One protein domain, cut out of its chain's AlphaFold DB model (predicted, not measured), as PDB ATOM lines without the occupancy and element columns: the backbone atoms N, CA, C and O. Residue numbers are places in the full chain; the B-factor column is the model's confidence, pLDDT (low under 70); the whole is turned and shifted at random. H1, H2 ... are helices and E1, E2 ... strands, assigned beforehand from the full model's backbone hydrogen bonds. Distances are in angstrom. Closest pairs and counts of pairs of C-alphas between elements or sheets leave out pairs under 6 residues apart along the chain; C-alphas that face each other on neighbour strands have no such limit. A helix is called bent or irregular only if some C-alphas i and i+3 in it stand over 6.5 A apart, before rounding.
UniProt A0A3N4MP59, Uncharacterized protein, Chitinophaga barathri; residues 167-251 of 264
ATOM      1  N   GLU A 167     -18.990  45.526  31.678       95.00
ATOM      2  CA  GLU A 167     -17.933  46.075  30.835       95.00
ATOM      3  C   GLU A 167     -16.829  46.711  31.674       95.00
ATOM      4  O   GLU A 167     -17.071  47.301  32.727       95.00
ATOM      5  N   LYS A 168     -15.591  46.555  31.202       93.62
ATOM      6  CA  LYS A 168     -14.400  47.174  31.773       93.62
ATOM      7  C   LYS A 168     -13.897  48.248  30.820       93.62
ATOM      8  O   LYS A 168     -13.585  47.946  29.672       93.62
ATOM      9  N   ILE A 169     -13.768  49.477  31.302       92.81
ATOM     10  CA  ILE A 169     -13.240  50.616  30.549       92.81
ATOM     11  C   ILE A 169     -12.018  51.132  31.314       92.81
ATOM     12  O   ILE A 169     -12.135  51.776  32.354       92.81
ATOM     13  N   GLY A 170     -10.824  50.765  30.848       90.75
ATOM     14  CA  GLY A 170      -9.577  51.010  31.573       90.75
ATOM     15  C   GLY A 170      -9.580  50.391  32.975       90.75
ATOM     16  O   GLY A 170      -9.619  49.166  33.123       90.75
ATOM     17  N   LYS A 171      -9.508  51.241  34.003       91.62
ATOM     18  CA  LYS A 171      -9.522  50.866  35.427       91.62
ATOM     19  C   LYS A 171     -10.911  50.943  36.064       91.62
ATOM     20  O   LYS A 171     -11.005  50.839  37.281       91.62
ATOM     21  N   ILE A 172     -11.965  51.091  35.268       94.06
ATOM     22  CA  ILE A 172     -13.350  51.139  35.737       94.06
ATOM     23  C   ILE A 172     -14.081  49.884  35.271       94.06
ATOM     24  O   ILE A 172     -13.970  49.507  34.104       94.06
ATOM     25  N   ALA A 173     -14.834  49.242  36.159       95.62
ATOM     26  CA  ALA A 173     -15.808  48.219  35.793       95.62
ATOM     27  C   ALA A 173     -17.229  48.698  36.089       95.62
ATOM     28  O   ALA A 173     -17.496  49.207  37.174       95.62
ATOM     29  N   ILE A 174     -18.135  48.477  35.139       96.88
ATOM     30  CA  ILE A 174     -19.576  48.650  35.308       96.88
ATOM     31  C   ILE A 174     -20.197  47.255  35.347       96.88
ATOM     32  O   ILE A 174     -19.985  46.460  34.429       96.88
ATOM     33  N   PHE A 175     -20.932  46.950  36.414       97.06
ATOM     34  CA  PHE A 175     -21.500  45.633  36.694       97.06
ATOM     35  C   PHE A 175     -23.001  45.741  36.978       97.06
ATOM     36  O   PHE A 175     -23.394  46.429  37.913       97.06
ATOM     37  N   GLN A 176     -23.832  45.030  36.217       97.00
ATOM     38  CA  GLN A 176     -25.275  44.932  36.467       97.00
ATOM     39  C   GLN A 176     -25.585  43.863  37.534       97.00
ATOM     40  O   GLN A 176     -25.185  42.710  37.378       97.00
ATOM     41  N   CYS A 177     -26.323  44.209  38.589       96.88
ATOM     42  CA  CYS A 177     -26.876  43.281  39.589       96.88
ATOM     43  C   CYS A 177     -28.416  43.273  39.539       96.88
ATOM     44  O   CYS A 177     -29.011  43.985  38.731       96.88
ATOM     45  N   ASN A 178     -29.081  42.479  40.379       96.38
ATOM     46  CA  ASN A 178     -30.538  42.288  40.390       96.38
ATOM     47  C   ASN A 178     -31.087  41.833  39.019       96.38
ATOM     48  O   ASN A 178     -32.099  42.315  38.505       96.38
ATOM     49  N   MET A 179     -30.351  40.923  38.383       95.38
ATOM     50  CA  MET A 179     -30.625  40.396  37.054       95.38
ATOM     51  C   MET A 179     -31.370  39.059  37.108       95.38
ATOM     52  O   MET A 179     -31.177  38.276  38.036       95.38
ATOM     53  N   PRO A 180     -32.175  38.726  36.082       93.62
ATOM     54  CA  PRO A 180     -32.772  37.400  35.956       93.62
ATOM     55  C   PRO A 180     -31.722  36.287  35.777       93.62
ATOM     56  O   PRO A 180     -30.625  36.519  35.261       93.62
ATOM     57  N   GLU A 181     -32.081  35.042  36.108       90.38
ATOM     58  CA  GLU A 181     -31.182  33.870  36.033       90.38
ATOM     59  C   GLU A 181     -30.602  33.610  34.632       90.38
ATOM     60  O   GLU A 181     -29.481  33.122  34.476       90.38
ATOM     61  N   ASN A 182     -31.340  33.983  33.585       88.94
ATOM     62  CA  ASN A 182     -30.907  33.829  32.197       88.94
ATOM     63  C   ASN A 182     -29.896  34.903  31.736       88.94
ATOM     64  O   ASN A 182     -29.534  34.932  30.556       88.94
ATOM     65  N   SER A 183     -29.416  35.771  32.634       91.00
ATOM     66  CA  SER A 183     -28.452  36.841  32.336       91.00
ATOM     67  C   SER A 183     -27.067  36.343  31.920       91.00
ATOM     68  O   SER A 183     -26.347  37.051  31.215       91.00
ATOM     69  N   ASN A 184     -26.721  35.090  32.232       87.62
ATOM     70  CA  ASN A 184     -25.438  34.481  31.868       87.62
ATOM     71  C   ASN A 184     -25.127  34.513  30.356       87.62
ATOM     72  O   ASN A 184     -23.960  34.523  29.965       87.62
ATOM     73  N   GLN A 185     -26.145  34.566  29.490       87.19
ATOM     74  CA  GLN A 185     -25.959  34.686  28.035       87.19
ATOM     75  C   GLN A 185     -25.366  36.045  27.601       87.19
ATOM     76  O   GLN A 185     -24.827  36.174  26.499       87.19
ATOM     77  N   PHE A 186     -25.441  37.057  28.470       90.31
ATOM     78  CA  PHE A 186     -24.910  38.398  28.240       90.31
ATOM     79  C   PHE A 186     -23.552  38.625  28.909       90.31
ATOM     80  O   PHE A 186     -23.041  39.740  28.877       90.31
ATOM     81  N   LEU A 187     -22.931  37.593  29.484       90.31
ATOM     82  CA  LEU A 187     -21.585  37.733  30.032       90.31
ATOM     83  C   LEU A 187     -20.593  38.160  28.935       90.31
ATOM     84  O   LEU A 187     -20.643  37.625  27.816       90.31
ATOM     85  N   PRO A 188     -19.688  39.106  29.236       87.25
ATOM     86  CA  PRO A 188     -18.680  39.532  28.284       87.25
ATOM     87  C   PRO A 188     -17.691  38.412  27.978       87.25
ATOM     88  O   PRO A 188     -17.390  37.551  28.811       87.25
ATOM     89  N   LYS A 189     -17.117  38.467  26.775       79.75
ATOM     90  CA  LYS A 189     -15.942  37.665  26.430       79.75
ATOM     91  C   LYS A 189     -14.684  38.432  26.829       79.75
ATOM     92  O   LYS A 189     -14.421  39.504  26.288       79.75
ATOM     93  N   PHE A 190     -13.892  37.864  27.736       75.62
ATOM     94  CA  PHE A 190     -12.550  38.359  28.031       75.62
ATOM     95  C   PHE A 190     -11.525  37.668  27.116       75.62
ATOM     96  O   PHE A 190     -11.552  36.440  26.993       75.62
ATOM     97  N   PRO A 191     -10.616  38.410  26.456       70.75
ATOM     98  CA  PRO A 191      -9.579  37.811  25.621       70.75
ATOM     99  C   PRO A 191      -8.757  36.776  26.404       70.75
ATOM    100  O   PRO A 191      -8.156  37.093  27.429       70.75
ATOM    101  N   GLY A 192      -8.764  35.523  25.941       67.88
ATOM    102  CA  GLY A 192      -7.971  34.436  26.527       67.88
ATOM    103  C   GLY A 192      -8.380  33.985  27.936       67.88
ATOM    104  O   GLY A 192      -7.671  33.171  28.524       67.88
ATOM    105  N   LYS A 193      -9.496  34.475  28.496       74.56
ATOM    106  CA  LYS A 193      -9.954  34.120  29.849       74.56
ATOM    107  C   LYS A 193     -11.461  33.880  29.890       74.56
ATOM    108  O   LYS A 193     -12.238  34.560  29.224       74.56
ATOM    109  N   LYS A 194     -11.888  32.913  30.705       79.00
ATOM    110  CA  LYS A 194     -13.308  32.755  31.045       79.00
ATOM    111  C   LYS A 194     -13.747  33.901  31.955       79.00
ATOM    112  O   LYS A 194     -12.943  34.426  32.723       79.00
ATOM    113  N   PHE A 195     -15.026  34.261  31.873       83.56
ATOM    114  CA  PHE A 195     -15.641  35.134  32.867       83.56
ATOM    115  C   PHE A 195     -15.478  34.511  34.266       83.56
ATOM    116  O   PHE A 195     -15.734  33.310  34.392       83.56
ATOM    117  N   PRO A 196     -15.057  35.270  35.293       87.38
ATOM    118  CA  PRO A 196     -14.845  34.715  36.626       87.38
ATOM    119  C   PRO A 196     -16.142  34.141  37.213       87.38
ATOM    120  O   PRO A 196     -17.113  34.867  37.423       87.38
ATOM    121  N   ASP A 197     -16.164  32.836  37.495       87.38
ATOM    122  CA  ASP A 197     -17.358  32.156  38.020       87.38
ATOM    123  C   ASP A 197     -17.807  32.728  39.375       87.38
ATOM    124  O   ASP A 197     -19.006  32.801  39.643       87.38
ATOM    125  N   SER A 198     -16.861  33.220  40.184       88.12
ATOM    126  CA  SER A 198     -17.122  33.890  41.466       88.12
ATOM    127  C   SER A 198     -18.035  35.110  41.341       88.12
ATOM    128  O   SER A 198     -18.774  35.408  42.276       88.12
ATOM    129  N   LEU A 199     -18.023  35.790  40.190       92.25
ATOM    130  CA  LEU A 199     -18.810  37.000  39.957       92.25
ATOM    131  C   LEU A 199     -20.226  36.708  39.453       92.25
ATOM    132  O   LEU A 199     -21.094  37.567  39.556       92.25
ATOM    133  N   LYS A 200     -20.494  35.504  38.928       92.88
ATOM    134  CA  LYS A 200     -21.807  35.172  38.345       92.88
ATOM    135  C   LYS A 200     -22.936  35.266  39.363       92.88
ATOM    136  O   LYS A 200     -24.018  35.731  39.029       92.88
ATOM    137  N   ARG A 201     -22.677  34.860  40.610       92.56
ATOM    138  CA  ARG A 201     -23.672  34.920  41.693       92.56
ATOM    139  C   ARG A 201     -24.128  36.350  41.989       92.56
ATOM    140  O   ARG A 201     -25.297  36.555  42.286       92.56
ATOM    141  N   PHE A 202     -23.228  37.324  41.839       96.12
ATOM    142  CA  PHE A 202     -23.503  38.732  42.117       96.12
ATOM    143  C   PHE A 202     -24.456  39.362  41.096       96.12
ATOM    144  O   PHE A 202     -25.076  40.374  41.399       96.12
ATOM    145  N   LEU A 203     -24.645  38.747  39.919       95.75
ATOM    146  CA  LEU A 203     -25.671  39.190  38.972       95.75
ATOM    147  C   LEU A 203     -27.073  39.101  39.584       95.75
ATOM    148  O   LEU A 203     -27.909  39.939  39.281       95.75
ATOM    149  N   LEU A 204     -27.334  38.108  40.440       95.81
ATOM    150  CA  LEU A 204     -28.659  37.865  41.024       95.81
ATOM    151  C   LEU A 204     -28.904  38.656  42.316       95.81
ATOM    152  O   LEU A 204     -30.025  38.678  42.814       95.81
ATOM    153  N   TRP A 205     -27.860  39.263  42.880       96.88
ATOM    154  CA  TRP A 205     -27.929  39.975  44.155       96.88
ATOM    155  C   TRP A 205     -28.581  41.338  43.990       96.88
ATOM    156  O   TRP A 205     -28.374  42.008  42.977       96.88
ATOM    157  N   ARG A 206     -29.330  41.774  44.999       95.69
ATOM    158  CA  ARG A 206     -29.786  43.159  45.091       95.69
ATOM    159  C   ARG A 206     -28.635  44.043  45.524       95.69
ATOM    160  O   ARG A 206     -27.682  43.593  46.154       95.69
ATOM    161  N   LEU A 207     -28.754  45.327  45.218       94.38
ATOM    162  CA  LEU A 207     -27.732  46.303  45.576       94.38
ATOM    163  C   LEU A 207     -27.445  46.332  47.092       94.38
ATOM    164  O   LEU A 207     -26.292  46.447  47.494       94.38
ATOM    165  N   ASP A 208     -28.480  46.155  47.920       94.25
ATOM    166  CA  ASP A 208     -28.371  46.171  49.386       94.25
ATOM    167  C   ASP A 208     -27.768  44.867  49.970       94.25
ATOM    168  O   ASP A 208     -27.437  44.827  51.154       94.25
ATOM    169  N   ASP A 209     -27.590  43.815  49.157       96.31
ATOM    170  CA  ASP A 209     -26.968  42.551  49.589       96.31
ATOM    171  C   ASP A 209     -25.431  42.637  49.611       96.31
ATOM    172  O   ASP A 209     -24.763  41.805  50.228       96.31
ATOM    173  N   PHE A 210     -24.843  43.630  48.933       96.38
ATOM    174  CA  PHE A 210     -23.394  43.786  48.855       96.38
ATOM    175  C   PHE A 210     -22.823  44.380  50.142       96.38
ATOM    176  O   PHE A 210     -23.218  45.461  50.582       96.38
ATOM    177  N   CYS A 211     -21.797  43.730  50.692       94.94
ATOM    178  CA  CYS A 211     -20.955  44.335  51.718       94.94
ATOM    179  C   CYS A 211     -19.601  44.786  51.144       94.94
ATOM    180  O   CYS A 211     -19.208  44.430  50.032       94.94
ATOM    181  N   GLN A 212     -18.837  45.549  51.932       93.81
ATOM    182  CA  GLN A 212     -17.523  46.054  51.514       93.81
ATOM    183  C   GLN A 212     -16.565  44.932  51.074       93.81
ATOM    184  O   GLN A 212     -15.804  45.114  50.125       93.81
ATOM    185  N   SER A 213     -16.603  43.770  51.737       94.12
ATOM    186  CA  SER A 213     -15.713  42.652  51.397       94.12
ATOM    187  C   SER A 213     -16.041  42.021  50.038       94.12
ATOM    188  O   SER A 213     -15.125  41.637  49.310       94.12
ATOM    189  N   ASP A 214     -17.319  42.000  49.646       96.06
ATOM    190  CA  ASP A 214     -17.737  41.532  48.323       96.06
ATOM    191  C   ASP A 214     -17.249  42.490  47.236       96.06
ATOM    192  O   ASP A 214     -16.640  42.061  46.257       96.06
ATOM    193  N   LEU A 215     -17.442  43.797  47.439       96.62
ATOM    194  CA  LEU A 215     -17.007  44.824  46.491       96.62
ATOM    195  C   LEU A 215     -15.480  44.832  46.321       96.62
ATOM    196  O   LEU A 215     -14.993  44.961  45.199       96.62
ATOM    197  N   GLN A 216     -14.723  44.618  47.404       94.62
ATOM    198  CA  GLN A 216     -13.268  44.471  47.332       94.62
ATOM    199  C   GLN A 216     -12.864  43.220  46.541       94.62
ATOM    200  O   GLN A 216     -12.028  43.298  45.644       94.62
ATOM    201  N   CYS A 217     -13.519  42.084  46.793       94.50
ATOM    202  CA  CYS A 217     -13.304  40.859  46.020       94.50
ATOM    203  C   CYS A 217     -13.572  41.075  44.519       94.50
ATOM    204  O   CYS A 217     -12.829  40.575  43.668       94.50
ATOM    205  N   MET A 218     -14.602  41.852  44.172       96.38
ATOM    206  CA  MET A 218     -14.909  42.214  42.787       96.38
ATOM    207  C   MET A 218     -13.838  43.124  42.165       96.38
ATOM    208  O   MET A 218     -13.402  42.841  41.046       96.38
ATOM    209  N   LEU A 219     -13.387  44.168  42.876       95.56
ATOM    210  CA  LEU A 219     -12.292  45.055  42.451       95.56
ATOM    211  C   LEU A 219     -11.024  44.246  42.122       95.56
ATOM    212  O   LEU A 219     -10.465  44.384  41.028       95.56
ATOM    213  N   ASP A 220     -10.634  43.338  43.020       93.75
ATOM    214  CA  ASP A 220      -9.441  42.499  42.876       93.75
ATOM    215  C   ASP A 220      -9.582  41.509  41.711       93.75
ATOM    216  O   ASP A 220      -8.691  41.384  40.866       93.75
ATOM    217  N   THR A 221     -10.736  40.841  41.615       93.81
ATOM    218  CA  THR A 221     -11.018  39.858  40.556       93.81
ATOM    219  C   THR A 221     -11.007  40.503  39.167       93.81
ATOM    220  O   THR A 221     -10.499  39.917  38.208       93.81
ATOM    221  N   LEU A 222     -11.563  41.712  39.043       92.56
ATOM    222  CA  LEU A 222     -11.642  42.450  37.780       92.56
ATOM    223  C   LEU A 222     -10.376  43.268  37.483       92.56
ATOM    224  O   LEU A 222     -10.197  43.727  36.347       92.56
ATOM    225  N   GLN A 223      -9.479  43.414  38.464       92.25
ATOM    226  CA  GLN A 223      -8.255  44.216  38.385       92.25
ATOM    227  C   GLN A 223      -8.560  45.658  37.952       92.25
ATOM    228  O   GLN A 223      -8.061  46.139  36.921       92.25
ATOM    229  N   VAL A 224      -9.454  46.307  38.695       92.81
ATOM    230  CA  VAL A 224      -9.966  47.666  38.457       92.81
ATOM    231  C   VAL A 224      -9.822  48.522  39.714       92.81
ATOM    232  O   VAL A 224      -9.836  47.998  40.823       92.81
ATOM    233  N   SER A 225      -9.653  49.831  39.525       93.44
ATOM    234  CA  SER A 225      -9.541  50.811  40.614       93.44
ATOM    235  C   SER A 225     -10.910  51.363  41.018       93.44
ATOM    236  O   SER A 225     -11.085  51.761  42.163       93.44
ATOM    237  N   ILE A 226     -11.887  51.361  40.104       94.31
ATOM    238  CA  ILE A 226     -13.269  51.780  40.363       94.31
ATOM    239  C   ILE A 226     -14.218  50.661  39.936       94.31
ATOM    240  O   ILE A 226     -14.132  50.140  38.822       94.31
ATOM    241  N   LEU A 227     -15.154  50.321  40.814       97.19
ATOM    242  CA  LEU A 227     -16.264  49.423  40.548       97.19
ATOM    243  C   LEU A 227     -17.577  50.184  40.718       97.19
ATOM    244  O   LEU A 227     -17.843  50.759  41.773       97.19
ATOM    245  N   ILE A 228     -18.407  50.137  39.682       97.50
ATOM    246  CA  ILE A 228     -19.761  50.678  39.682       97.50
ATOM    247  C   ILE A 228     -20.719  49.498  39.572       97.50
ATOM    248  O   ILE A 228     -20.772  48.835  38.535       97.50
ATOM    249  N   VAL A 229     -21.456  49.227  40.645       97.94
ATOM    250  CA  VAL A 229     -22.515  48.214  40.656       97.94
ATOM    251  C   VAL A 229     -23.841  48.920  40.424       97.94
ATOM    252  O   VAL A 229     -24.160  49.872  41.134       97.94
ATOM    253  N   VAL A 230     -24.589  48.471  39.423       97.25
ATOM    254  CA  VAL A 230     -25.858  49.057  38.998       97.25
ATOM    255  C   VAL A 230     -26.978  48.070  39.278       97.25
ATOM    256  O   VAL A 230     -26.939  46.936  38.805       97.25
ATOM    257  N   ASP A 231     -27.985  48.498  40.032       95.50
ATOM    258  CA  ASP A 231     -29.201  47.715  40.196       95.50
ATOM    259  C   ASP A 231     -30.028  47.789  38.915       95.50
ATOM    260  O   ASP A 231     -30.521  48.852  38.529       95.50
ATOM    261  N   SER A 232     -30.187  46.648  38.253       92.81
ATOM    262  CA  SER A 232     -30.786  46.577  36.918       92.81
ATOM    263  C   SER A 232     -32.298  46.774  36.887       92.81
ATOM    264  O   SER A 232     -32.892  46.668  35.813       92.81
ATOM    265  N   ASP A 233     -32.943  46.947  38.038       88.81
ATOM    266  CA  ASP A 233     -34.381  47.195  38.143       88.81
ATOM    267  C   ASP A 233     -34.613  48.652  38.559       88.81
ATOM    268  O   ASP A 233     -35.257  49.412  37.840       88.81
ATOM    269  N   SER A 234     -33.987  49.085  39.657       89.56
ATOM    270  CA  SER A 234     -34.166  50.439  40.203       89.56
ATOM    271  C   SER A 234     -33.279  51.515  39.570       89.56
ATOM    272  O   SER A 234     -33.574  52.702  39.700       89.56
ATOM    273  N   GLY A 235     -32.171  51.137  38.926       89.56
ATOM    274  CA  GLY A 235     -31.168  52.075  38.416       89.56
ATOM    275  C   GLY A 235     -30.321  52.757  39.499       89.56
ATOM    276  O   GLY A 235     -29.551  53.659  39.178       89.56
ATOM    277  N   ARG A 236     -30.438  52.348  40.772       93.31
ATOM    278  CA  ARG A 236     -29.546  52.802  41.856       93.31
ATOM    279  C   ARG A 236     -28.132  52.279  41.625       93.31
ATOM    280  O   ARG A 236     -27.960  51.212  41.033       93.31
ATOM    281  N   ILE A 237     -27.128  53.003  42.120       95.88
ATOM    282  CA  ILE A 237     -25.727  52.604  41.957       95.88
ATOM    283  C   ILE A 237     -24.942  52.632  43.264       95.88
ATOM    284  O   ILE A 237     -25.127  53.516  44.102       95.88
ATOM    285  N   ILE A 238     -24.024  51.676  43.394       96.44
ATOM    286  CA  ILE A 238     -22.907  51.715  44.338       96.44
ATOM    287  C   ILE A 238     -21.645  52.070  43.563       96.44
ATOM    288  O   ILE A 238     -21.358  51.475  42.524       96.44
ATOM    289  N   VAL A 239     -20.859  52.991  44.114       96.75
ATOM    290  CA  VAL A 239     -19.489  53.260  43.680       96.75
ATOM    291  C   VAL A 239     -18.536  52.799  44.778       96.75
ATOM    292  O   VAL A 239     -18.618  53.258  45.921       96.75
ATOM    293  N   SER A 240     -17.630  51.892  44.417       95.69
ATOM    294  CA  SER A 240     -16.545  51.408  45.266       95.69
ATOM    295  C   SER A 240     -15.204  51.660  44.591       95.69
ATOM    296  O   SER A 240     -15.071  51.501  43.378       95.69
ATOM    297  N   GLU A 241     -14.213  52.080  45.369       94.00
ATOM    298  CA  GLU A 241     -12.895  52.460  44.866       94.00
ATOM    299  C   GLU A 241     -11.810  51.716  45.644       94.00
ATOM    300  O   GLU A 241     -11.886  51.568  46.866       94.00
ATOM    301  N   LEU A 242     -10.784  51.265  44.927       89.69
ATOM    302  CA  LEU A 242      -9.649  50.561  45.504       89.69
ATOM    303  C   LEU A 242      -8.954  51.436  46.557       89.69
ATOM    304  O   LEU A 242      -8.668  52.608  46.327       89.69
ATOM    305  N   GLY A 243      -8.677  50.853  47.723       83.62
ATOM    306  CA  GLY A 243      -8.034  51.552  48.839       83.62
ATOM    307  C   GLY A 243      -8.989  52.363  49.720       83.62
ATOM    308  O   GLY A 243      -8.569  52.842  50.774       83.62
ATOM    309  N   LYS A 244     -10.276  52.482  49.360       83.44
ATOM    310  CA  LYS A 244     -11.303  53.030  50.253       83.44
ATOM    311  C   LYS A 244     -11.964  51.912  51.057       83.44
ATOM    312  O   LYS A 244     -12.394  50.899  50.518       83.44
ATOM    313  N   TYR A 245     -12.096  52.131  52.364       78.81
ATOM    314  CA  TYR A 245     -12.726  51.181  53.293       78.81
ATOM    315  C   TYR A 245     -14.260  51.294  53.356       78.81
ATOM    316  O   TYR A 245     -14.890  50.616  54.163       78.81
ATOM    317  N   HIS A 246     -14.860  52.157  52.534       83.38
ATOM    318  CA  HIS A 246     -16.305  52.320  52.414       83.38
ATOM    319  C   HIS A 246     -16.691  52.525  50.947       83.38
ATOM    320  O   HIS A 246     -15.963  53.165  50.185       83.38
ATOM    321  N   PHE A 247     -17.863  52.020  50.577       90.00
ATOM    322  CA  PHE A 247     -18.535  52.339  49.325       90.00
ATOM    323  C   PHE A 247     -19.565  53.451  49.544       90.00
ATOM    324  O   PHE A 247     -19.953  53.744  50.678       90.00
ATOM    325  N   ARG A 248     -20.020  54.077  48.458       92.62
ATOM    326  CA  ARG A 248     -21.095  55.074  48.501       92.62
ATOM    327  C   ARG A 248     -22.216  54.713  47.542       92.62
ATOM    328  O   ARG A 248     -21.958  54.202  46.456       92.62
ATOM    329  N   TYR A 249     -23.441  55.044  47.928       92.44
ATOM    330  CA  TYR A 249     -24.550  55.119  46.986       92.44
ATOM    331  C   TYR A 249     -24.418  56.397  46.156       92.44
ATOM    332  O   TYR A 249     -23.908  57.412  46.637       92.44
ATOM    333  N   SER A 250     -24.864  56.346  44.911       90.25
ATOM    334  CA  SER A 250     -24.933  57.508  44.031       90.25
ATOM    335  C   SER A 250     -26.153  57.389  43.114       90.25
ATOM    336  O   SER A 250     -26.835  56.362  43.104       90.25
ATOM    337  N   ASP A 251     -26.417  58.451  42.361       88.25
ATOM    338  CA  ASP A 251     -27.510  58.544  41.404       88.25
ATOM    339  C   ASP A 251     -26.947  58.758  39.997       88.25
ATOM    340  O   ASP A 251     -25.814  59.208  39.819       88.25
TER     341      ASP A 251
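Overview. This is residues 167 to 251 of the 264 residues of an uncharacterized protein of Chitinophaga barathri (UniProt A0A3N4MP59). One strongly twisted sheet of five strands forms a wall; H2 and H3 pack on one of its faces, and no named helix covers the other. H1, a short irregular helix, is off the sheet beyond H2. The printed part has 85 residues with three named helices and five named strands, in the order E1 E2 H1 H2 H3 E3 E4 E5; the sheet is mixed, in the order E1 E2 E3 E4 E5. The class is mixed, helices and strands, and the whole is compact and rounded, with a radius of gyration of the C-alphas of 12.1 A and spans of 31 by 27 by 20 A.

Arrangement. Begin at the inner strands E2, residues 172 to 177, and E3, residues 226 to 231, which are parallel at 21 degrees; look for N 175 and O 228, 2.8 A apart and within hydrogen-bond range. On the other side of E2 is the edge strand E1, residues 167 to 169, antiparallel to it in a hairpin, with N 169 and O 172 at 2.8 A. E3, E4, residues 237 to 241, and E5, residues 248 to 250, form a meander, each strand the antiparallel neighbour of the one before; N 227 and O 240 are 2.8 A apart, and N 239 and O 248 2.9 A. H3, residues 212 to 222, is on the sheet at a height of 9.3 A, over E3 and E4, and runs across the strands at 66 degrees to E3 on the local plane; its closest C-alphas to E3 are Leu 219 and Leu 227, 6.2 A apart. H2, residues 197 to 204, is on the same face, over none of the strands; the C-alphas of Cys 177 and Leu 203 are its closest to E2, 4.3 A apart. H2 and H3 are close but not clearly touching, their closest C-alphas, of Leu 199 and Met 218, being 7.1 A apart. H1, residues 181 to 186, only just touches H2, with 3 pairs of C-alphas within 8 A, the closest those of Glu 181 and Leu 204 at 6.9 A; they stand at a steep tilt of 59 degrees, opposite ways. E2, the three helices and E3 make a strand-helix-strand unit, two parallel neighbour strands with helices between. In H3 every O i to N i+4 pair is within hydrogen-bond range; H1 has 0 of 2 but 1 of 3 O i to N i+3 pairs, and H2 0 of 4 but 4 of 5.

Along the chain. Find C-alpha 167 at (-17.933, 46.075, 30.835), where E1 begins. E2 runs 16.1 A, E3 16.4 A, E4 13.2 A, H2 13.0 A and H3 15.4 A; H3 begins at C-alpha 212, (-17.523, 46.054, 51.514). H1 is irregular, with C-alphas 181 and 184 7.1 A apart, and H2 only just so, with C-alphas 198 and 201 6.6 A apart. E5 ends at C-alpha 250, (-24.933, 57.508, 44.031).

Size, cuts and confidence. The C-alphas of Gly 192 and Asp 251 are the two farthest apart, 34.4 A. The printed part has no cut, and no link is long. The mean pLDDT of the printed part is 91.4, and residue 192 alone is under 70.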